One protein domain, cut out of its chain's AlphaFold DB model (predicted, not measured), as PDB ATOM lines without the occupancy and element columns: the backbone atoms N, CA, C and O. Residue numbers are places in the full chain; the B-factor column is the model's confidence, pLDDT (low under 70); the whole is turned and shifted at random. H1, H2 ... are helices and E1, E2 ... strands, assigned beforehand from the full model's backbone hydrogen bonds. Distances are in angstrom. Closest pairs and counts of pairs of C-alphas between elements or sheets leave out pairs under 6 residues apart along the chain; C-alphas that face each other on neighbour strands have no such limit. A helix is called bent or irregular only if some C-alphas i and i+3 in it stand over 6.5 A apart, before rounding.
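This is residues 168 to 336 of the 392 residues of an uncharacterized protein of Melanomma pulvis-pyrius CBS 109.77 (UniProt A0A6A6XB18). A twisted sheet of four strands is covered by helices on both faces, in three layers: H6 and, side by side with it, the long H5 over one face, H2 over the other. H5 runs out beyond the sheet, where H4 meets its far end; H1 packs on H5, and residues 324 to 329 stick out before and into H8. The 169 printed residues hold eight named helices and four named strands in the order H1 E1 H2 H3 H4 H5 E2 H6 E3 E4 H7 H8. The sheet, E1 E2 E3 E4, is mixed; the class is mixed, helices and strands. The whole is compact, with a radius of gyration of the C-alphas of 16.1 A and spans of 51 by 36 by 27 A.

H1, residues 172 to 177, touches the hub H5, residues 239 to 256, at a steep tilt of 54 degrees; the closest C-alphas are those of Val 172 and His 248, 4.7 A apart. Edge strand E1, residues 188 to 191, is parallel to E2, residues 259 to 264, with N 190 and O 262 2.8 A apart. H2, residues 196 to 205, is on the sheet over E1 at a height of 9.4 A. H3, residues 219 to 222, is near H5. H4, residues 233 to 237, touches H5 only at the corner, C-alphas of Met 236 and Gln 242 being closest at 5.0 A. H6, residues 282 to 294, touches H5 at a shallow tilt of 29 degrees, the same way, closest at the C-alphas of Ala 254 and Glu 288, 5.4 A. H6 is over E2 and E3, residues 301 to 307, at a height of 9.8 A, on the opposite face from H2. E2, H6 and E3 form a strand-helix-strand unit, two parallel neighbour strands with a helix between, its crossover right-handed; E1, H2 to H5 and E2 form another. N 307 and O 263 of parallel E3 and E2 are 2.8 A apart. E3 and E4, residues 314 to 319, are an antiparallel hairpin, with N 317 and O 304 2.8 A apart. H7, residues 320 to 323, only grazes the sheet; H8, residues 327 to 336, is near H6. Every O i to N i+4 pair is within hydrogen-bond range in H1, H4 and H5, against 5 of 6 in H2, 7 of 9 in H6 and 3 of 6 in H8; H3 and H7 are too short for one.

H1 begins at C-alpha 172, (265.532, 228.818, 196.444). H5 is 25.8 A long, H6 18.0 A, E2 17.5 A and E3 16.7 A. H6 and H8 are only just irregular, C-alphas 286 and 289, and 328 and 331, being 6.6 A apart. H8 ends at C-alpha 336, (263.967, 247.992, 198.707).

The C-alphas of Thr 228 and Arg 325, the farthest apart, are separated by 53.0 A. The printed part has no cut. The links H2 to H3 and E2 to H6 are long. The mean pLDDT of the printed part is 90.2, and residues 323 to 336 are under 70.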
ATOM      1  N   SER A 168     270.065 229.635 186.817       94.94
ATOM      2  CA  SER A 168     268.612 229.427 186.907       94.94
ATOM      3  C   SER A 168     268.200 228.042 187.423       94.94
ATOM      4  O   SER A 168     267.111 227.903 187.971       94.94
ATOM      5  N   LYS A 169     269.072 227.027 187.319       95.81
ATOM      6  CA  LYS A 169     268.841 225.688 187.889       95.81
ATOM      7  C   LYS A 169     268.766 225.706 189.421       95.81
ATOM      8  O   LYS A 169     268.069 224.893 190.017       95.81
ATOM      9  N   TYR A 170     269.501 226.616 190.056       96.25
ATOM     10  CA  TYR A 170     269.749 226.632 191.495       96.25
ATOM     11  C   TYR A 170     268.878 227.676 192.199       96.25
ATOM     12  O   TYR A 170     269.383 228.615 192.814       96.25
ATOM     13  N   SER A 171     267.557 227.546 192.075       96.94
ATOM     14  CA  SER A 171     266.588 228.409 192.759       96.94
ATOM     15  C   SER A 171     266.507 228.125 194.269       96.94
ATOM     16  O   SER A 171     266.921 227.068 194.750       96.94
ATOM     17  N   VAL A 172     265.883 229.037 195.025       96.62
ATOM     18  CA  VAL A 172     265.532 228.818 196.444       96.62
ATOM     19  C   VAL A 172     264.728 227.519 196.622       96.62
ATOM     20  O   VAL A 172     265.034 226.712 197.500       96.62
ATOM     21  N   SER A 173     263.737 227.269 195.755       96.31
ATOM     22  CA  SER A 173     262.915 226.052 195.795       96.31
ATOM     23  C   SER A 173     263.717 224.780 195.500       96.31
ATOM     24  O   SER A 173     263.509 223.769 196.175       96.31
ATOM     25  N   TRP A 174     264.685 224.836 194.577       96.88
ATOM     26  CA  TRP A 174     265.615 223.736 194.310       96.88
ATOM     27  C   TRP A 174     266.451 223.403 195.551       96.88
ATOM     28  O   TRP A 174     266.510 222.249 195.973       96.88
ATOM     29  N   PHE A 175     267.027 224.406 196.221       97.25
ATOM     30  CA  PHE A 175     267.797 224.180 197.450       97.25
ATOM     31  C   PHE A 175     266.950 223.601 198.592       97.25
ATOM     32  O   PHE A 175     267.420 222.705 199.300       97.25
ATOM     33  N   VAL A 176     265.701 224.050 198.761       96.06
ATOM     34  CA  VAL A 176     264.761 223.464 199.735       96.06
ATOM     35  C   VAL A 176     264.495 221.984 199.425       96.06
ATOM     36  O   VAL A 176     264.567 221.152 200.338       96.06
ATOM     37  N   ALA A 177     264.236 221.640 198.160       95.44
ATOM     38  CA  ALA A 177     263.981 220.267 197.720       95.44
ATOM     39  C   ALA A 177     265.210 219.355 197.891       95.44
ATOM     40  O   ALA A 177     265.100 218.262 198.446       95.44
ATOM     41  N   ASN A 178     266.394 219.826 197.493       95.06
ATOM     42  CA  ASN A 178     267.648 219.068 197.499       95.06
ATOM     43  C   ASN A 178     268.423 219.133 198.837       95.06
ATOM     44  O   ASN A 178     269.589 218.738 198.902       95.06
ATOM     45  N   SER A 179     267.796 219.604 199.922       93.56
ATOM     46  CA  SER A 179     268.400 219.647 201.262       93.56
ATOM     47  C   SER A 179     268.497 218.251 201.907       93.56
ATOM     48  O   SER A 179     267.492 217.625 202.246       93.56
ATOM     49  N   CYS A 180     269.721 217.755 202.145       90.38
ATOM     50  CA  CYS A 180     269.931 216.482 202.861       90.38
ATOM     51  C   CYS A 180     269.515 216.568 204.333       90.38
ATOM     52  O   CYS A 180     269.157 215.574 204.967       90.38
ATOM     53  N   VAL A 181     269.718 217.749 204.917       91.12
ATOM     54  CA  VAL A 181     269.620 218.000 206.348       91.12
ATOM     55  C   VAL A 181     268.801 219.259 206.538       91.12
ATOM     56  O   VAL A 181     269.278 220.369 206.331       91.12
ATOM     57  N   LYS A 182     267.565 219.067 206.987       92.94
ATOM     58  CA  LYS A 182     266.719 220.160 207.456       92.94
ATOM     59  C   LYS A 182     267.122 220.495 208.902       92.94
ATOM     60  O   LYS A 182     267.387 219.562 209.676       92.94
ATOM     61  N   PRO A 183     267.234 221.782 209.274       94.69
ATOM     62  CA  PRO A 183     267.545 222.178 210.642       94.69
ATOM     63  C   PRO A 183     266.426 221.731 211.590       94.69
ATOM     64  O   PRO A 183     265.273 221.543 211.188       94.69
ATOM     65  N   LYS A 184     266.760 221.553 212.869       93.69
ATOM     66  CA  LYS A 184     265.749 221.356 213.911       93.69
ATOM     67  C   LYS A 184     265.172 222.714 214.319       93.69
ATOM     68  O   LYS A 184     265.798 223.753 214.108       93.69
ATOM     69  N   ALA A 185     264.005 222.691 214.959       93.62
ATOM     70  CA  ALA A 185     263.523 223.851 215.699       93.62
ATOM     71  C   ALA A 185     264.611 224.345 216.668       93.62
ATOM     72  O   ALA A 185     265.288 223.533 217.305       93.62
ATOM     73  N   ALA A 186     264.786 225.664 216.733       94.62
ATOM     74  CA  ALA A 186     265.792 226.344 217.548       94.62
ATOM     75  C   ALA A 186     267.267 225.970 217.272       94.62
ATOM     76  O   ALA A 186     268.116 226.193 218.131       94.62
ATOM     77  N   SER A 187     267.605 225.402 216.102       95.88
ATOM     78  CA  SER A 187     268.981 224.965 215.796       95.88
ATOM     79  C   SER A 187     269.655 225.668 214.612       95.88
ATOM     80  O   SER A 187     270.682 225.169 214.153       95.88
ATOM     81  N   CYS A 188     269.107 226.757 214.069       97.75
ATOM     82  CA  CYS A 188     269.747 227.486 212.967       97.75
ATOM     83  C   CYS A 188     270.805 228.468 213.473       97.75
ATOM     84  O   CYS A 188     270.475 229.361 214.253       97.75
ATOM     85  N   LEU A 189     272.039 228.337 212.975       98.31
ATOM     86  CA  LEU A 189     273.119 229.295 213.210       98.31
ATOM     87  C   LEU A 189     273.587 229.927 211.894       98.31
ATOM     88  O   LEU A 189     274.172 229.259 211.039       98.31
ATOM     89  N   PHE A 190     273.373 231.231 211.804       98.38
ATOM     90  CA  PHE A 190     273.884 232.134 210.783       98.38
ATOM     91  C   PHE A 190     275.107 232.891 211.308       98.38
ATOM     92  O   PHE A 190     275.395 232.892 212.510       98.38
ATOM     93  N   TYR A 191     275.852 233.538 210.418       97.81
ATOM     94  CA  TYR A 191     277.033 234.315 210.786       97.81
ATOM     95  C   TYR A 191     277.337 235.383 209.736       97.81
ATOM     96  O   TYR A 191     277.073 235.190 208.550       97.81
ATOM     97  N   THR A 192     277.940 236.494 210.156       96.19
ATOM     98  CA  THR A 192     278.404 237.543 209.236       96.19
ATOM     99  C   THR A 192     279.875 237.333 208.835       96.19
ATOM    100  O   THR A 192     280.504 236.331 209.190       96.19
ATOM    101  N   ARG A 193     280.434 238.226 208.009       90.88
ATOM    102  CA  ARG A 193     281.688 237.995 207.270       90.88
ATOM    103  C   ARG A 193     282.890 237.550 208.133       90.88
ATOM    104  O   ARG A 193     283.213 238.114 209.187       90.88
ATOM    105  N   GLY A 194     283.627 236.560 207.632       91.00
ATOM    106  CA  GLY A 194     284.855 236.032 208.223       91.00
ATOM    107  C   GLY A 194     284.639 235.255 209.520       91.00
ATOM    108  O   GLY A 194     285.458 235.370 210.434       91.00
ATOM    109  N   LEU A 195     283.515 234.542 209.639       95.31
ATOM    110  CA  LEU A 195     283.165 233.705 210.794       95.31
ATOM    111  C   LEU A 195     282.834 232.247 210.430       95.31
ATOM    112  O   LEU A 195     282.474 231.475 211.314       95.31
ATOM    113  N   SER A 196     282.987 231.834 209.166       93.31
ATOM    114  CA  SER A 196     282.603 230.492 208.688       93.31
ATOM    115  C   SER A 196     283.245 229.353 209.493       93.31
ATOM    116  O   SER A 196     282.555 228.419 209.916       93.31
ATOM    117  N   LYS A 197     284.559 229.400 209.743       94.06
ATOM    118  CA  LYS A 197     285.257 228.427 210.605       94.06
ATOM    119  C   LYS A 197     284.791 228.496 212.067       94.06
ATOM    120  O   LYS A 197     284.545 227.452 212.671       94.06
ATOM    121  N   THR A 198     284.609 229.699 212.611       96.75
ATOM    122  CA  THR A 198     284.194 229.933 214.007       96.75
ATOM    123  C   THR A 198     282.784 229.413 214.288       96.75
ATOM    124  O   THR A 198     282.601 228.590 215.183       96.75
ATOM    125  N   ALA A 199     281.800 229.808 213.476       96.75
ATOM    126  CA  ALA A 199     280.407 229.390 213.606       96.75
ATOM    127  C   ALA A 199     280.252 227.869 213.453       96.75
ATOM    128  O   ALA A 199     279.581 227.234 214.265       96.75
ATOM    129  N   ARG A 200     280.950 227.248 212.487       95.19
ATOM    130  CA  ARG A 200     280.977 225.781 212.331       95.19
ATOM    131  C   ARG A 200     281.603 225.045 213.512       95.19
ATOM    132  O   ARG A 200     281.308 223.867 213.690       95.19
ATOM    133  N   ASN A 201     282.502 225.660 214.276       96.31
ATOM    134  CA  ASN A 201     283.068 225.033 215.471       96.31
ATOM    135  C   ASN A 201     282.112 225.191 216.655       96.31
ATOM    136  O   ASN A 201     281.666 224.185 217.206       96.31
ATOM    137  N   TYR A 202     281.670 226.422 216.925       96.44
ATOM    138  CA  TYR A 202     280.661 226.730 217.940       96.44
ATOM    139  C   TYR A 202     279.397 225.863 217.798       96.44
ATOM    140  O   TYR A 202     278.927 225.293 218.782       96.44
ATOM    141  N   ALA A 203     278.889 225.674 216.573       96.06
ATOM    142  CA  ALA A 203     277.712 224.849 216.293       96.06
ATOM    143  C   ALA A 203     277.862 223.374 216.707       96.06
ATOM    144  O   ALA A 203     276.879 222.756 217.117       96.06
ATOM    145  N   LYS A 204     279.074 222.807 216.611       95.00
ATOM    146  CA  LYS A 204     279.376 221.412 216.992       95.00
ATOM    147  C   LYS A 204     279.549 221.245 218.502       95.00
ATOM    148  O   LYS A 204     279.347 220.144 219.006       95.00
ATOM    149  N   GLU A 205     279.948 222.312 219.188       95.12
ATOM    150  CA  GLU A 205     280.140 222.351 220.640       95.12
ATOM    151  C   GLU A 205     278.814 222.516 221.402       95.12
ATOM    152  O   GLU A 205     278.728 222.133 222.569       95.12
ATOM    153  N   GLN A 206     277.758 223.018 220.744       93.56
ATOM    154  CA  GLN A 206     276.427 223.121 221.349       93.56
ATOM    155  C   GLN A 206     275.778 221.748 221.589       93.56
ATOM    156  O   GLN A 206     275.985 220.782 220.851       93.56
ATOM    157  N   SER A 207     274.922 221.680 222.611       90.62
ATOM    158  CA  SER A 207     274.107 220.508 222.937       90.62
ATOM    159  C   SER A 207     272.646 220.933 223.149       90.62
ATOM    160  O   SER A 207     272.336 221.488 224.203       90.62
ATOM    161  N   PRO A 208     271.735 220.695 222.181       90.12
ATOM    162  CA  PRO A 208     271.959 220.027 220.896       90.12
ATOM    163  C   PRO A 208     272.838 220.846 219.936       90.12
ATOM    164  O   PRO A 208     272.811 222.070 219.947       90.12
ATOM    165  N   ALA A 209     273.571 220.150 219.063       92.94
ATOM    166  CA  ALA A 209     274.389 220.793 218.038       92.94
ATOM    167  C   ALA A 209     273.524 221.608 217.060       92.94
ATOM    168  O   ALA A 209     272.485 221.128 216.586       92.94
ATOM    169  N   MET A 210     273.980 222.819 216.745       95.38
ATOM    170  CA  MET A 210     273.349 223.698 215.762       95.38
ATOM    171  C   MET A 210     273.660 223.238 214.327       95.38
ATOM    172  O   MET A 210     274.469 222.342 214.084       95.38
ATOM    173  N   THR A 211     272.963 223.831 213.365       96.50
ATOM    174  CA  THR A 211     273.088 223.590 211.924       96.50
ATOM    175  C   THR A 211     273.457 224.910 211.260       96.50
ATOM    176  O   THR A 211     272.688 225.870 211.348       96.50
ATOM    177  N   THR A 212     274.623 224.955 210.617       96.69
ATOM    178  CA  THR A 212     275.004 226.038 209.700       96.69
ATOM    179  C   THR A 212     274.700 225.616 208.261       96.69
ATOM    180  O   THR A 212     274.418 224.441 207.997       96.69
ATOM    181  N   ILE A 213     274.819 226.552 207.317       95.06
ATOM    182  CA  ILE A 213     274.630 226.306 205.877       95.06
ATOM    183  C   ILE A 213     275.420 225.075 205.379       95.06
ATOM    184  O   ILE A 213     274.896 224.259 204.626       95.06
ATOM    185  N   TRP A 214     276.636 224.866 205.901       93.56
ATOM    186  CA  TRP A 214     277.577 223.804 205.517       93.56
ATOM    187  C   TRP A 214     277.150 222.382 205.895       93.56
ATOM    188  O   TRP A 214     277.714 221.411 205.383       93.56
ATOM    189  N   GLU A 215     276.190 222.229 206.808       92.94
ATOM    190  CA  GLU A 215     275.655 220.922 207.195       92.94
ATOM    191  C   GLU A 215     274.449 220.491 206.342       92.94
ATOM    192  O   GLU A 215     274.013 219.343 206.480       92.94
ATOM    193  N   MET A 216     273.904 221.377 205.496       94.12
ATOM    194  CA  MET A 216     272.602 221.201 204.834       94.12
ATOM    195  C   MET A 216     272.672 220.504 203.469       94.12
ATOM    196  O   MET A 216     271.872 219.596 203.207       94.12
ATOM    197  N   TRP A 217     273.650 220.875 202.639       94.50
ATOM    198  CA  TRP A 217     273.901 220.296 201.310       94.50
ATOM    199  C   TRP A 217     275.279 219.605 201.217       94.50
ATOM    200  O   TRP A 217     276.166 219.894 202.026       94.50
ATOM    201  N   PRO A 218     275.490 218.694 200.245       90.88
ATOM    202  CA  PRO A 218     276.773 218.023 200.009       90.88
ATOM    203  C   PRO A 218     277.947 218.967 199.696       90.88
ATOM    204  O   PRO A 218     277.790 219.953 198.982       90.88
ATOM    205  N   ASP A 219     279.152 218.598 200.141       86.69
ATOM    206  CA  ASP A 219     280.396 219.389 200.068       86.69
ATOM    207  C   ASP A 219     280.730 219.951 198.665       86.69
ATOM    208  O   ASP A 219     281.348 221.008 198.552       86.69
ATOM    209  N   MET A 220     280.297 219.280 197.589       86.56
ATOM    210  CA  MET A 220     280.494 219.731 196.202       86.56
ATOM    211  C   MET A 220     279.817 221.075 195.884       86.56
ATOM    212  O   MET A 220     280.335 221.831 195.061       86.56
ATOM    213  N   TYR A 221     278.710 221.403 196.558       90.69
ATOM    214  CA  TYR A 221     277.918 222.612 196.304       90.69
ATOM    215  C   TYR A 221     278.533 223.900 196.879       90.69
ATOM    216  O   TYR A 221     278.088 224.991 196.547       90.69
ATOM    217  N   TYR A 222     279.603 223.797 197.672       89.62
ATOM    218  CA  TYR A 222     280.389 224.949 198.144       89.62
ATOM    219  C   TYR A 222     281.792 224.996 197.508       89.62
ATOM    220  O   TYR A 222     282.626 225.820 197.885       89.62
ATOM    221  N   SER A 223     282.097 224.087 196.574       86.69
ATOM    222  CA  SER A 223     283.441 223.954 196.008       86.69
ATOM    223  C   SER A 223     283.744 225.080 195.018       86.69
ATOM    224  O   SER A 223     283.331 225.029 193.859       86.69
ATOM    225  N   LYS A 224     284.540 226.068 195.452       86.62
ATOM    226  CA  LYS A 224     285.086 227.129 194.584       86.62
ATOM    227  C   LYS A 224     286.095 226.612 193.531       86.62
ATOM    228  O   LYS A 224     286.474 227.364 192.636       86.62
ATOM    229  N   LYS A 225     286.546 225.349 193.617       86.62
ATOM    230  CA  LYS A 225     287.584 224.783 192.732       86.62
ATOM    231  C   LYS A 225     287.099 224.695 191.270       86.62
ATOM    232  O   LYS A 225     285.991 224.198 191.054       86.62
ATOM    233  N   PRO A 226     287.928 225.045 190.265       84.81
ATOM    234  CA  PRO A 226     287.600 224.925 188.839       84.81
ATOM    235  C   PRO A 226     287.683 223.468 188.326       84.81
ATOM    236  O   PRO A 226     288.249 223.182 187.273       84.81
ATOM    237  N   ASP A 227     287.133 222.518 189.082       86.44
ATOM    238  CA  ASP A 227     287.123 221.094 188.735       86.44
ATOM    239  C   ASP A 227     286.171 220.840 187.560       86.44
ATOM    240  O   ASP A 227     284.969 221.074 187.668       86.44
ATOM    241  N   THR A 228     286.690 220.338 186.435       86.31
ATOM    242  CA  THR A 228     285.905 220.105 185.209       86.31
ATOM    243  C   THR A 228     284.856 218.995 185.332       86.31
ATOM    244  O   THR A 228     283.989 218.897 184.465       86.31
ATOM    245  N   SER A 229     284.891 218.184 186.393       87.56
ATOM    246  CA  SER A 229     283.808 217.250 186.734       87.56
ATOM    247  C   SER A 229     282.641 217.915 187.475       87.56
ATOM    248  O   SER A 229     281.542 217.367 187.512       87.56
ATOM    249  N   ASN A 230     282.843 219.112 188.035       86.62
ATOM    250  CA  ASN A 230     281.801 219.859 188.725       86.62
ATOM    251  C   ASN A 230     281.018 220.740 187.725       86.62
ATOM    252  O   ASN A 230     281.602 221.674 187.154       86.62
ATOM    253  N   PRO A 231     279.705 220.520 187.507       90.31
ATOM    254  CA  PRO A 231     278.898 221.395 186.652       90.31
ATOM    255  C   PRO A 231     278.726 222.798 187.260       90.31
ATOM    256  O   PRO A 231     278.559 223.773 186.531       90.31
ATOM    257  N   LEU A 232     278.859 222.935 188.583       91.94
ATOM    258  CA  LEU A 232     278.770 224.211 189.297       91.94
ATOM    259  C   LEU A 232     279.988 225.132 189.067       91.94
ATOM    260  O   LEU A 232     279.936 226.318 189.397       91.94
ATOM    261  N   ARG A 233     281.092 224.629 188.487       91.50
ATOM    262  CA  ARG A 233     282.375 225.361 188.416       91.50
ATOM    263  C   ARG A 233     282.256 226.758 187.801       91.50
ATOM    264  O   ARG A 233     282.839 227.690 188.344       91.50
ATOM    265  N   CYS A 234     281.485 226.918 186.717       92.56
ATOM    266  CA  CYS A 234     281.355 228.197 186.008       92.56
ATOM    267  C   CYS A 234     280.651 229.261 186.859       92.56
ATOM    268  O   CYS A 234     281.077 230.413 186.867       92.56
ATOM    269  N   ILE A 235     279.623 228.862 187.617       93.81
ATOM    270  CA  ILE A 235     278.928 229.733 188.574       93.81
ATOM    271  C   ILE A 235     279.899 230.194 189.665       93.81
ATOM    272  O   ILE A 235     279.884 231.362 190.038       93.81
ATOM    273  N   MET A 236     280.780 229.301 190.128       92.06
ATOM    274  CA  MET A 236     281.752 229.585 191.187       92.06
ATOM    275  C   MET A 236     282.971 230.411 190.749       92.06
ATOM    276  O   MET A 236     283.651 230.938 191.625       92.06
ATOM    277  N   GLN A 237     283.262 230.544 189.447       90.06
ATOM    278  CA  GLN A 237     284.363 231.407 188.977       90.06
ATOM    279  C   GLN A 237     283.933 232.865 188.733       90.06
ATOM    280  O   GLN A 237     284.782 233.751 188.725       90.06
ATOM    281  N   LYS A 238     282.636 233.143 188.531       91.19
ATOM    282  CA  LYS A 238     282.112 234.506 188.331       91.19
ATOM    283  C   LYS A 238     281.453 235.017 189.614       91.19
ATOM    284  O   LYS A 238     280.483 234.424 190.084       91.19
ATOM    285  N   LYS A 239     281.938 236.140 190.161       88.50
ATOM    286  CA  LYS A 239     281.458 236.678 191.449       88.50
ATOM    287  C   LYS A 239     279.955 236.969 191.474       88.50
ATOM    288  O   LYS A 239     279.305 236.659 192.465       88.50
ATOM    289  N   THR A 240     279.397 237.495 190.385       89.50
ATOM    290  CA  THR A 240     277.962 237.808 190.260       89.50
ATOM    291  C   THR A 240     277.083 236.560 190.397       89.50
ATOM    292  O   THR A 240     276.208 236.506 191.261       89.50
ATOM    293  N   THR A 241     277.360 235.504 189.625       93.50
ATOM    294  CA  THR A 241     276.610 234.240 189.721       93.50
ATOM    295  C   THR A 241     276.901 233.476 191.010       93.50
ATOM    296  O   THR A 241     275.984 232.863 191.548       93.50
ATOM    297  N   GLN A 242     278.126 233.535 191.546       93.06
ATOM    298  CA  GLN A 242     278.453 232.986 192.869       93.06
ATOM    299  C   GLN A 242     277.650 233.687 193.977       93.06
ATOM    300  O   GLN A 242     277.134 233.022 194.874       93.06
ATOM    301  N   GLY A 243     277.502 235.012 193.891       91.62
ATOM    302  CA  GLY A 243     276.667 235.814 194.781       91.62
ATOM    303  C   GLY A 243     275.211 235.357 194.751       91.62
ATOM    304  O   GLY A 243     274.703 234.929 195.787       91.62
ATOM    305  N   LYS A 244     274.570 235.353 193.571       95.06
ATOM    306  CA  LYS A 244     273.159 234.932 193.421       95.06
ATOM    307  C   LYS A 244     272.937 233.462 193.814       95.06
ATOM    308  O   LYS A 244     271.938 233.136 194.449       95.06
ATOM    309  N   TYR A 245     273.917 232.587 193.570       96.31
ATOM    310  CA  TYR A 245     273.901 231.191 194.030       96.31
ATOM    311  C   TYR A 245     273.856 231.070 195.561       96.31
ATOM    312  O   TYR A 245     273.004 230.364 196.104       96.31
ATOM    313  N   PHE A 246     274.746 231.772 196.273       95.62
ATOM    314  CA  PHE A 246     274.756 231.733 197.736       95.62
ATOM    315  C   PHE A 246     273.588 232.505 198.359       95.62
ATOM    316  O   PHE A 246     273.086 232.056 199.384       95.62
ATOM    317  N   GLN A 247     273.086 233.579 197.731       95.38
ATOM    318  CA  GLN A 247     271.818 234.217 198.120       95.38
ATOM    319  C   GLN A 247     270.682 233.183 198.120       95.38
ATOM    320  O   GLN A 247     270.045 232.974 199.150       95.38
ATOM    321  N   HIS A 248     270.484 232.459 197.011       97.31
ATOM    322  CA  HIS A 248     269.440 231.435 196.913       97.31
ATOM    323  C   HIS A 248     269.606 230.305 197.951       97.31
ATOM    324  O   HIS A 248     268.617 229.864 198.540       97.31
ATOM    325  N   MET A 249     270.840 229.851 198.208       97.38
ATOM    326  CA  MET A 249     271.140 228.812 199.207       97.38
ATOM    327  C   MET A 249     270.854 229.283 200.647       97.38
ATOM    328  O   MET A 249     270.242 228.554 201.432       97.38
ATOM    329  N   SER A 250     271.249 230.509 200.990       97.44
ATOM    330  CA  SER A 250     271.000 231.127 202.297       97.44
ATOM    331  C   SER A 250     269.517 231.410 202.540       97.44
ATOM    332  O   SER A 250     268.986 231.048 203.592       97.44
ATOM    333  N   THR A 251     268.803 231.953 201.553       97.62
ATOM    334  CA  THR A 251     267.343 232.147 201.617       97.62
ATOM    335  C   THR A 251     266.619 230.806 201.768       97.62
ATOM    336  O   THR A 251     265.699 230.685 202.581       97.62
ATOM    337  N   ALA A 252     267.086 229.746 201.100       97.88
ATOM    338  CA  ALA A 252     266.566 228.396 201.310       97.88
ATOM    339  C   ALA A 252     266.811 227.887 202.743       97.88
ATOM    340  O   ALA A 252     265.876 227.367 203.356       97.88
ATOM    341  N   MET A 253     268.007 228.079 203.315       97.38
ATOM    342  CA  MET A 253     268.278 227.761 204.726       97.38
ATOM    343  C   MET A 253     267.324 228.517 205.661       97.38
ATOM    344  O   MET A 253     266.651 227.888 206.480       97.38
ATOM    345  N   ALA A 254     267.210 229.837 205.504       97.88
ATOM    346  CA  ALA A 254     266.329 230.689 206.299       97.88
ATOM    347  C   ALA A 254     264.851 230.275 206.205       97.88
ATOM    348  O   ALA A 254     264.168 230.223 207.229       97.88
ATOM    349  N   SER A 255     264.372 229.880 205.019       96.94
ATOM    350  CA  SER A 255     263.000 229.385 204.812       96.94
ATOM    351  C   SER A 255     262.679 228.083 205.568       96.94
ATOM    352  O   SER A 255     261.510 227.775 205.802       96.94
ATOM    353  N   MET A 256     263.705 227.317 205.963       96.38
ATOM    354  CA  MET A 256     263.575 226.048 206.690       96.38
ATOM    355  C   MET A 256     263.796 226.177 208.209       96.38
ATOM    356  O   MET A 256     263.574 225.201 208.935       96.38
ATOM    357  N   CYS A 257     264.216 227.347 208.697       96.88
ATOM    358  CA  CYS A 257     264.430 227.623 210.119       96.88
ATOM    359  C   CYS A 257     263.116 227.820 210.887       96.88
ATOM    360  O   CYS A 257     262.094 228.192 210.317       96.88
ATOM    361  N   ASP A 258     263.128 227.531 212.192       95.44
ATOM    362  CA  ASP A 258     261.889 227.365 212.956       95.44
ATOM    363  C   ASP A 258     262.054 227.675 214.449       95.44
ATOM    364  O   ASP A 258     263.054 227.296 215.067       95.44
ATOM    365  N   VAL A 259     261.040 228.319 215.033       93.62
ATOM    366  CA  VAL A 259     260.962 228.823 216.419       93.62
ATOM    367  C   VAL A 259     262.013 229.891 216.766       93.62
ATOM    368  O   VAL A 259     261.640 231.042 217.000       93.62
ATOM    369  N   PHE A 260     263.302 229.543 216.759       94.25
ATOM    370  CA  PHE A 260     264.430 230.436 217.052       94.25
ATOM    371  C   PHE A 260     265.543 230.288 216.005       94.25
ATOM    372  O   PHE A 260     265.753 229.204 215.453       94.25
ATOM    373  N   ALA A 261     266.291 231.366 215.784       97.56
ATOM    374  CA  ALA A 261     267.549 231.358 215.040       97.56
ATOM    375  C   ALA A 261     268.613 232.189 215.770       97.56
ATOM    376  O   ALA A 261     268.291 233.040 216.601       97.56
ATOM    377  N   THR A 262     269.881 231.956 215.449       98.31
ATOM    378  CA  THR A 262     271.018 232.668 216.038       98.31
ATOM    379  C   THR A 262     271.893 233.260 214.939       98.31
ATOM    380  O   THR A 262     272.132 232.587 213.938       98.31
ATOM    381  N   VAL A 263     272.402 234.481 215.125       98.50
ATOM    382  CA  VAL A 263     273.438 235.084 214.268       98.50
ATOM    383  C   VAL A 263     274.710 235.354 215.068       98.50
ATOM    384  O   VAL A 263     274.662 235.924 216.155       98.50
ATOM    385  N   MET A 264     275.864 234.956 214.537       98.50
ATOM    386  CA  MET A 264     277.173 235.293 215.097       98.50
ATOM    387  C   MET A 264     277.784 236.498 214.368       98.50
ATOM    388  O   MET A 264     277.908 236.472 213.142       98.50
ATOM    389  N   ASP A 265     278.217 237.521 215.110       98.00
ATOM    390  CA  ASP A 265     278.917 238.694 214.562       98.00
ATOM    391  C   ASP A 265     280.078 239.131 215.479       98.00
ATOM    392  O   ASP A 265     280.027 238.991 216.701       98.00
ATOM    393  N   LYS A 266     281.149 239.667 214.883       96.81
ATOM    394  CA  LYS A 266     282.332 240.206 215.574       96.81
ATOM    395  C   LYS A 266     282.050 241.515 216.318       96.81
ATOM    396  O   LYS A 266     282.768 241.815 217.270       96.81
ATOM    397  N   GLY A 267     281.049 242.287 215.895       96.62
ATOM    398  CA  GLY A 267     280.647 243.535 216.544       96.62
ATOM    399  C   GLY A 267     279.917 243.335 217.877       96.62
ATOM    400  O   GLY A 267     279.912 244.247 218.708       96.62
ATOM    401  N   VAL A 268     279.370 242.141 218.139       97.62
ATOM    402  CA  VAL A 268     278.683 241.819 219.398       97.62
ATOM    403  C   VAL A 268     279.700 241.665 220.528       97.62
ATOM    404  O   VAL A 268     280.466 240.703 220.589       97.62
ATOM    405  N   THR A 269     279.685 242.612 221.466       96.88
ATOM    406  CA  THR A 269     280.518 242.601 222.679       96.88
ATOM    407  C   THR A 269     279.689 243.031 223.894       96.88
ATOM    408  O   THR A 269     278.634 243.642 223.718       96.88
ATOM    409  N   PRO A 270     280.160 242.836 225.141       96.50
ATOM    410  CA  PRO A 270     279.444 243.294 226.338       96.50
ATOM    411  C   PRO A 270     279.209 244.817 226.424       96.50
ATOM    412  O   PRO A 270     278.502 245.270 227.319       96.50
ATOM    413  N   LYS A 271     279.817 245.617 225.533       95.81
ATOM    414  CA  LYS A 271     279.587 247.070 225.399       95.81
ATOM    415  C   LYS A 271     278.647 247.435 224.242       95.81
ATOM    416  O   LYS A 271     278.198 248.573 224.168       95.81
ATOM    417  N   THR A 272     278.396 246.492 223.340       94.62
ATOM    418  CA  THR A 272     277.725 246.657 222.043       94.62
ATOM    419  C   THR A 272     276.707 245.529 221.842       94.62
ATOM    420  O   THR A 272     276.621 244.916 220.788       94.62
ATOM    421  N   ALA A 273     275.950 245.192 222.886       93.69
ATOM    422  CA  ALA A 273     274.884 244.195 222.820       93.69
ATOM    423  C   ALA A 273     273.571 244.862 222.354       93.69
ATOM    424  O   ALA A 273     272.633 245.016 223.135       93.69
ATOM    425  N   ASN A 274     273.556 245.363 221.114       94.00
ATOM    426  CA  ASN A 274     272.439 246.095 220.511       94.00
ATOM    427  C   ASN A 274     272.358 245.878 218.984       94.00
ATOM    428  O   ASN A 274     273.268 245.324 218.372       94.00
ATOM    429  N   PHE A 275     271.252 246.315 218.373       92.75
ATOM    430  CA  PHE A 275     270.934 246.080 216.957       92.75
ATOM    431  C   PHE A 275     272.013 246.578 215.972       92.75
ATOM    432  O   PHE A 275     272.274 245.926 214.963       92.75
ATOM    433  N   ASP A 276     272.699 247.677 216.288       93.69
ATOM    434  CA  ASP A 276     273.709 248.293 215.412       93.69
ATOM    435  C   ASP A 276     275.071 247.574 215.439       93.69
ATOM    436  O   ASP A 276     275.973 247.898 214.668       93.69
ATOM    437  N   ALA A 277     275.231 246.591 216.327       94.31
ATOM    438  CA  ALA A 277     276.457 245.816 216.491       94.31
ATOM    439  C   ALA A 277     276.494 244.507 215.685       94.31
ATOM    440  O   ALA A 277     277.538 243.857 215.622       94.31
ATOM    441  N   VAL A 278     275.371 244.110 215.082       96.31
ATOM    442  CA  VAL A 278     275.336 243.089 214.027       96.31
ATOM    443  C   VAL A 278     275.399 243.821 212.696       96.31
ATOM    444  O   VAL A 278     274.689 244.809 212.507       96.31
ATOM    445  N   ARG A 279     276.224 243.348 211.763       94.62
ATOM    446  CA  ARG A 279     276.341 243.967 210.443       94.62
ATOM    447  C   ARG A 279     274.993 243.982 209.721       94.62
ATOM    448  O   ARG A 279     274.381 242.938 209.504       94.62
ATOM    449  N   GLN A 280     274.583 245.176 209.305       92.81
ATOM    450  CA  GLN A 280     273.372 245.432 208.521       92.81
ATOM    451  C   GLN A 280     273.681 245.402 207.008       92.81
ATOM    452  O   GLN A 280     273.147 246.176 206.220       92.81
ATOM    453  N   ASP A 281     274.595 244.513 206.608       89.50
ATOM    454  CA  ASP A 281     274.976 244.230 205.225       89.50
ATOM    455  C   ASP A 281     275.185 242.716 205.022       89.50
ATOM    456  O   ASP A 281     274.893 241.898 205.902       89.50
ATOM    457  N   GLY A 282     275.671 242.318 203.846       90.19
ATOM    458  CA  GLY A 282     275.848 240.907 203.530       90.19
ATOM    459  C   GLY A 282     274.532 240.177 203.243       90.19
ATOM    460  O   GLY A 282     273.433 240.731 203.269       90.19
ATOM    461  N   ILE A 283     274.663 238.877 202.987       94.19
ATOM    462  CA  ILE A 283     273.523 237.968 202.808       94.19
ATOM    463  C   ILE A 283     272.754 237.752 204.116       94.19
ATOM    464  O   ILE A 283     271.540 237.565 204.067       94.19
ATOM    465  N   TRP A 284     273.415 237.886 205.275       95.88
ATOM    466  CA  TRP A 284     272.732 237.881 206.567       95.88
ATOM    467  C   TRP A 284     271.597 238.910 206.602       95.88
ATOM    468  O   TRP A 284     270.440 238.540 206.787       95.88
ATOM    469  N   PHE A 285     271.902 240.194 206.401       95.50
ATOM    470  CA  PHE A 285     270.905 241.239 206.611       95.50
ATOM    471  C   PHE A 285     269.870 241.314 205.483       95.50
ATOM    472  O   PHE A 285     268.680 241.451 205.754       95.50
ATOM    473  N   LEU A 286     270.305 241.192 204.225       93.50
ATOM    474  CA  LEU A 286     269.440 241.428 203.063       93.50
ATOM    475  C   LEU A 286     268.605 240.215 202.637       93.50
ATOM    476  O   LEU A 286     267.603 240.382 201.950       93.50
ATOM    477  N   GLN A 287     269.012 238.999 203.010       95.31
ATOM    478  CA  GLN A 287     268.357 237.762 202.574       95.31
ATOM    479  C   GLN A 287     267.888 236.935 203.773       95.31
ATOM    480  O   GLN A 287     266.690 236.717 203.948       95.31
ATOM    481  N   GLU A 288     268.812 236.507 204.637       97.44
ATOM    482  CA  GLU A 288     268.511 235.566 205.723       97.44
ATOM    483  C   GLU A 288     267.584 236.201 206.769       97.44
ATOM    484  O   GLU A 288     266.521 235.656 207.064       97.44
ATOM    485  N   TYR A 289     267.925 237.386 207.274       96.31
ATOM    486  CA  TYR A 289     267.142 238.126 208.263       96.31
ATOM    487  C   TYR A 289     265.722 238.440 207.762       96.31
ATOM    488  O   TYR A 289     264.745 238.089 208.432       96.31
ATOM    489  N   VAL A 290     265.591 239.000 206.555       94.75
ATOM    490  CA  VAL A 290     264.292 239.299 205.921       94.75
ATOM    491  C   VAL A 290     263.457 238.022 205.737       94.75
ATOM    492  O   VAL A 290     262.261 238.004 206.043       94.75
ATOM    493  N   GLN A 291     264.070 236.918 205.303       96.50
ATOM    494  CA  GLN A 291     263.382 235.638 205.126       96.50
ATOM    495  C   GLN A 291     262.938 235.011 206.463       96.50
ATOM    496  O   GLN A 291     261.845 234.438 206.533       96.50
ATOM    497  N   LEU A 292     263.722 235.151 207.538       96.00
ATOM    498  CA  LEU A 292     263.354 234.709 208.894       96.00
ATOM    499  C   LEU A 292     262.190 235.541 209.470       96.00
ATOM    500  O   LEU A 292     261.306 234.994 210.137       96.00
ATOM    501  N   GLN A 293     262.154 236.847 209.182       93.12
ATOM    502  CA  GLN A 293     261.039 237.730 209.541       93.12
ATOM    503  C   GLN A 293     259.750 237.354 208.799       93.12
ATOM    504  O   GLN A 293     258.712 237.186 209.450       93.12
ATOM    505  N   LYS A 294     259.807 237.158 207.472       92.69
ATOM    506  CA  LYS A 294     258.663 236.709 206.652       92.69
ATOM    507  C   LYS A 294     258.157 235.326 207.105       92.69
ATOM    508  O   LYS A 294     256.962 235.146 207.347       92.69
ATOM    509  N   GLY A 295     259.068 234.372 207.319       88.62
ATOM    510  CA  GLY A 295     258.740 232.958 207.547       88.62
ATOM    511  C   GLY A 295     258.300 232.253 206.256       88.62
ATOM    512  O   GLY A 295     258.038 232.904 205.244       88.62
ATOM    513  N   SER A 296     258.267 230.919 206.242       88.62
ATOM    514  CA  SER A 296     257.972 230.109 205.041       88.62
ATOM    515  C   SER A 296     257.706 228.643 205.394       88.62
ATOM    516  O   SER A 296     258.022 228.205 206.493       88.62
ATOM    517  N   LEU A 297     257.120 227.867 204.472       85.12
ATOM    518  CA  LEU A 297     256.929 226.407 204.619       85.12
ATOM    519  C   LEU A 297     256.167 225.990 205.902       85.12
ATOM    520  O   LEU A 297     256.445 224.947 206.490       85.12
ATOM    521  N   GLY A 298     255.243 226.834 206.378       85.12
ATOM    522  CA  GLY A 298     254.534 226.666 207.657       85.12
ATOM    523  C   GLY A 298     255.361 226.997 208.911       85.12
ATOM    524  O   GLY A 298     254.807 227.069 210.004       85.12
ATOM    525  N   LYS A 299     256.665 227.250 208.763       89.25
ATOM    526  CA  LYS A 299     257.611 227.579 209.834       89.25
ATOM    527  C   LYS A 299     257.737 229.084 210.022       89.25
ATOM    528  O   LYS A 299     257.713 229.858 209.060       89.25
ATOM    529  N   LYS A 300     257.901 229.513 211.275       91.81
ATOM    530  CA  LYS A 300     258.126 230.920 211.628       91.81
ATOM    531  C   LYS A 300     259.130 231.016 212.766       91.81
ATOM    532  O   LYS A 300     258.963 230.390 213.811       91.81
ATOM    533  N   VAL A 301     260.150 231.846 212.579       95.00
ATOM    534  CA  VAL A 301     261.037 232.250 213.669       95.00
ATOM    535  C   VAL A 301     260.369 233.385 214.442       95.00
ATOM    536  O   VAL A 301     259.871 234.352 213.861       95.00
ATOM    537  N   ASN A 302     260.303 233.234 215.761       94.69
ATOM    538  CA  ASN A 302     259.660 234.183 216.670       94.69
ATOM    539  C   ASN A 302     260.675 235.116 217.334       94.69
ATOM    540  O   ASN A 302     260.314 236.228 217.716       94.69
ATOM    541  N   GLN A 303     261.932 234.683 217.435       95.75
ATOM    542  CA  GLN A 303     263.039 235.455 217.983       95.75
ATOM    543  C   GLN A 303     264.361 235.054 217.321       95.75
ATOM    544  O   GLN A 303     264.594 233.879 217.026       95.75
ATOM    545  N   ILE A 304     265.209 236.053 217.092       97.81
ATOM    546  CA  ILE A 304     266.584 235.902 216.623       97.81
ATOM    547  C   ILE A 304     267.484 236.484 217.706       97.81
ATOM    548  O   ILE A 304     267.320 237.650 218.070       97.81
ATOM    549  N   ASP A 305     268.436 235.695 218.191       97.62
ATOM    550  CA  ASP A 305     269.462 236.166 219.123       97.62
ATOM    551  C   ASP A 305     270.791 236.374 218.388       97.62
ATOM    552  O   ASP A 305     271.193 235.556 217.558       97.62
ATOM    553  N   ALA A 306     271.480 237.467 218.694       98.38
ATOM    554  CA  ALA A 306     272.819 237.745 218.194       98.38
ATOM    555  C   ALA A 306     273.866 237.397 219.256       98.38
ATOM    556  O   ALA A 306     273.665 237.688 220.438       98.38
ATOM    557  N   ILE A 307     274.976 236.782 218.841       98.44
ATOM    558  CA  ILE A 307     276.043 236.296 219.726       98.44
ATOM    559  C   ILE A 307     277.432 236.788 219.311       98.44
ATOM    560  O   ILE A 307     277.720 236.976 218.126       98.44
ATOM    561  N   SER A 308     278.315 236.937 220.301       98.31
ATOM    562  CA  SER A 308     279.749 237.142 220.075       98.31
ATOM    563  C   SER A 308     280.411 235.888 219.476       98.31
ATOM    564  O   SER A 308     279.892 234.780 219.639       98.31
ATOM    565  N   PRO A 309     281.599 235.996 218.842       97.75
ATOM    566  CA  PRO A 309     282.269 234.847 218.220       97.75
ATOM    567  C   PRO A 309     282.704 233.743 219.196       97.75
ATOM    568  O   PRO A 309     282.997 232.627 218.778       97.75
ATOM    569  N   ASP A 310     282.750 234.047 220.495       95.94
ATOM    570  CA  ASP A 310     283.015 233.101 221.583       95.94
ATOM    571  C   ASP A 310     281.745 232.649 222.332       95.94
ATOM    572  O   ASP A 310     281.848 231.954 223.344       95.94
ATOM    573  N   GLY A 311     280.563 233.088 221.885       96.06
ATOM    574  CA  GLY A 311     279.255 232.773 222.459       96.06
ATOM    575  C   GLY A 311     278.991 233.292 223.878       96.06
ATOM    576  O   GLY A 311     277.955 232.952 224.445       96.06
ATOM    577  N   LYS A 312     279.897 234.079 224.480       96.50
ATOM    578  CA  LYS A 312     279.754 234.552 225.873       96.50
ATOM    579  C   LYS A 312     278.887 235.800 226.018       96.50
ATOM    580  O   LYS A 312     278.389 236.065 227.109       96.50
ATOM    581  N   THR A 313     278.734 236.573 224.947       97.94
ATOM    582  CA  THR A 313     277.790 237.691 224.872       97.94
ATOM    583  C   THR A 313     276.638 237.274 223.979       97.94
ATOM    584  O   THR A 313     276.876 236.800 222.870       97.94
ATOM    585  N   SER A 314     275.409 237.497 224.429       97.12
ATOM    586  CA  SER A 314     274.216 237.377 223.598       97.12
ATOM    587  C   SER A 314     273.208 238.478 223.918       97.12
ATOM    588  O   SER A 314     273.204 239.029 225.021       97.12
ATOM    589  N   PHE A 315     272.360 238.806 222.948       97.19
ATOM    590  CA  PHE A 315     271.159 239.617 223.147       97.19
ATOM    591  C   PHE A 315     270.112 239.282 222.082       97.19
ATOM    592  O   PHE A 315     270.443 238.790 221.003       97.19
ATOM    593  N   THR A 316     268.848 239.586 222.364       96.88
ATOM    594  CA  THR A 316     267.767 239.432 221.388       96.88
ATOM    595  C   THR A 316     267.840 240.531 220.337       96.88
ATOM    596  O   THR A 316     267.566 241.696 220.615       96.88
ATOM    597  N   TYR A 317     268.220 240.135 219.126       96.31
ATOM    598  CA  TYR A 317     268.375 240.995 217.955       96.31
ATOM    599  C   TYR A 317     267.029 241.330 217.307       96.31
ATOM    600  O   TYR A 317     266.811 242.450 216.855       96.31
ATOM    601  N   TYR A 318     266.100 240.371 217.311       95.75
ATOM    602  CA  TYR A 318     264.731 240.552 216.837       95.75
ATOM    603  C   TYR A 318     263.765 239.680 217.641       95.75
ATOM    604  O   TYR A 318     264.075 238.537 217.972       95.75
ATOM    605  N   SER A 319     262.558 240.187 217.892       94.62
ATOM    606  CA  SER A 319     261.433 239.391 218.387       94.62
ATOM    607  C   SER A 319     260.143 239.827 217.706       94.62
ATOM    608  O   SER A 319     259.826 241.018 217.658       94.62
ATOM    609  N   ARG A 320     259.349 238.865 217.234       88.25
ATOM    610  CA  ARG A 320     258.060 239.106 216.566       88.25
ATOM    611  C   ARG A 320     257.033 239.777 217.489       88.25
ATOM    612  O   ARG A 320     256.163 240.498 217.014       88.25
ATOM    613  N   ASN A 321     257.170 239.587 218.804       80.69
ATOM    614  CA  ASN A 321     256.329 240.232 219.819       80.69
ATOM    615  C   ASN A 321     256.745 241.686 220.110       80.69
ATOM    616  O   ASN A 321     255.928 242.453 220.616       80.69
ATOM    617  N   ALA A 322     257.987 242.063 219.788       74.06
ATOM    618  CA  ALA A 322     258.441 243.453 219.813       74.06
ATOM    619  C   ALA A 322     258.084 244.160 218.497       74.06
ATOM    620  O   ALA A 322     257.409 245.178 218.530       74.06
ATOM    621  N   ALA A 323     258.412 243.554 217.348       61.03
ATOM    622  CA  ALA A 323     258.201 244.140 216.018       61.03
ATOM    623  C   ALA A 323     256.743 244.557 215.727       61.03
ATOM    624  O   ALA A 323     256.517 245.534 215.025       61.03
ATOM    625  N   LYS A 324     255.753 243.881 216.330       56.41
ATOM    626  CA  LYS A 324     254.328 244.274 216.302       56.41
ATOM    627  C   LYS A 324     253.997 245.613 216.991       56.41
ATOM    628  O   LYS A 324     252.834 245.996 217.024       56.41
ATOM    629  N   ARG A 325     254.972 246.297 217.595       47.94
ATOM    630  CA  ARG A 325     254.827 247.643 218.179       47.94
ATOM    631  C   ARG A 325     255.430 248.738 217.295       47.94
ATOM    632  O   ARG A 325     255.062 249.894 217.451       47.94
ATOM    633  N   ASP A 326     256.296 248.355 216.356       50.66
ATOM    634  CA  ASP A 326     257.148 249.244 215.555       50.66
ATOM    635  C   ASP A 326     256.911 249.032 214.039       50.66
ATOM    636  O   ASP A 326     257.814 249.163 213.212       50.66
ATOM    637  N   GLU A 327     255.678 248.666 213.670       47.91
ATOM    638  CA  GLU A 327     255.286 248.126 212.354       47.91
ATOM    639  C   GLU A 327     255.606 249.060 211.166       47.91
ATOM    640  O   GLU A 327     255.880 248.596 210.059       47.91
ATOM    641  N   HIS A 328     255.703 250.372 211.408       49.03
ATOM    642  CA  HIS A 328     256.093 251.374 210.408       49.03
ATOM    643  C   HIS A 328     257.513 251.201 209.835       49.03
ATOM    644  O   HIS A 328     257.780 251.706 208.746       49.03
ATOM    645  N   ALA A 329     258.426 250.504 210.521       45.12
ATOM    646  CA  ALA A 329     259.804 250.330 210.048       45.12
ATOM    647  C   ALA A 329     259.964 249.240 208.964       45.12
ATOM    648  O   ALA A 329     260.982 249.209 208.277       45.12
ATOM    649  N   PHE A 330     258.989 248.337 208.810       49.03
ATOM    650  CA  PHE A 330     259.142 247.117 208.002       49.03
ATOM    651  C   PHE A 330     258.922 247.325 206.493       49.03
ATOM    652  O   PHE A 330     259.603 246.710 205.673       49.03
ATOM    653  N   ASN A 331     258.000 248.214 206.106       46.31
ATOM    654  CA  ASN A 331     257.621 248.378 204.696       46.31
ATOM    655  C   ASN A 331     258.742 248.986 203.831       46.31
ATOM    656  O   ASN A 331     258.813 248.699 202.637       46.31
ATOM    657  N   ALA A 332     259.651 249.767 204.427       47.97
ATOM    658  CA  ALA A 332     260.791 250.354 203.720       47.97
ATOM    659  C   ALA A 332     261.780 249.286 203.211       47.97
ATOM    660  O   ALA A 332     262.212 249.336 202.062       47.97
ATOM    661  N   THR A 333     262.108 248.284 204.034       52.75
ATOM    662  CA  THR A 333     263.048 247.209 203.670       52.75
ATOM    663  C   THR A 333     262.441 246.171 202.732       52.75
ATOM    664  O   THR A 333     263.177 245.555 201.966       52.75
ATOM    665  N   ALA A 334     261.119 245.972 202.759       47.97
ATOM    666  CA  ALA A 334     260.439 245.118 201.788       47.97
ATOM    667  C   ALA A 334     260.479 245.732 200.376       47.97
ATOM    668  O   ALA A 334     260.904 245.065 199.435       47.97
ATOM    669  N   SER A 335     260.127 247.017 200.251       44.50
ATOM    670  CA  SER A 335     260.128 247.738 198.968       44.50
ATOM    671  C   SER A 335     261.528 247.855 198.347       44.50
ATOM    672  O   SER A 335     261.667 247.767 197.130       44.50
ATOM    673  N   ALA A 336     262.578 247.966 199.170       47.78
ATOM    674  CA  ALA A 336     263.967 247.992 198.707       47.78
ATOM    675  C   ALA A 336     264.490 246.641 198.172       47.78
ATOM    676  O   ALA A 336     265.533 246.618 197.527       47.78
TER     677      ALA A 336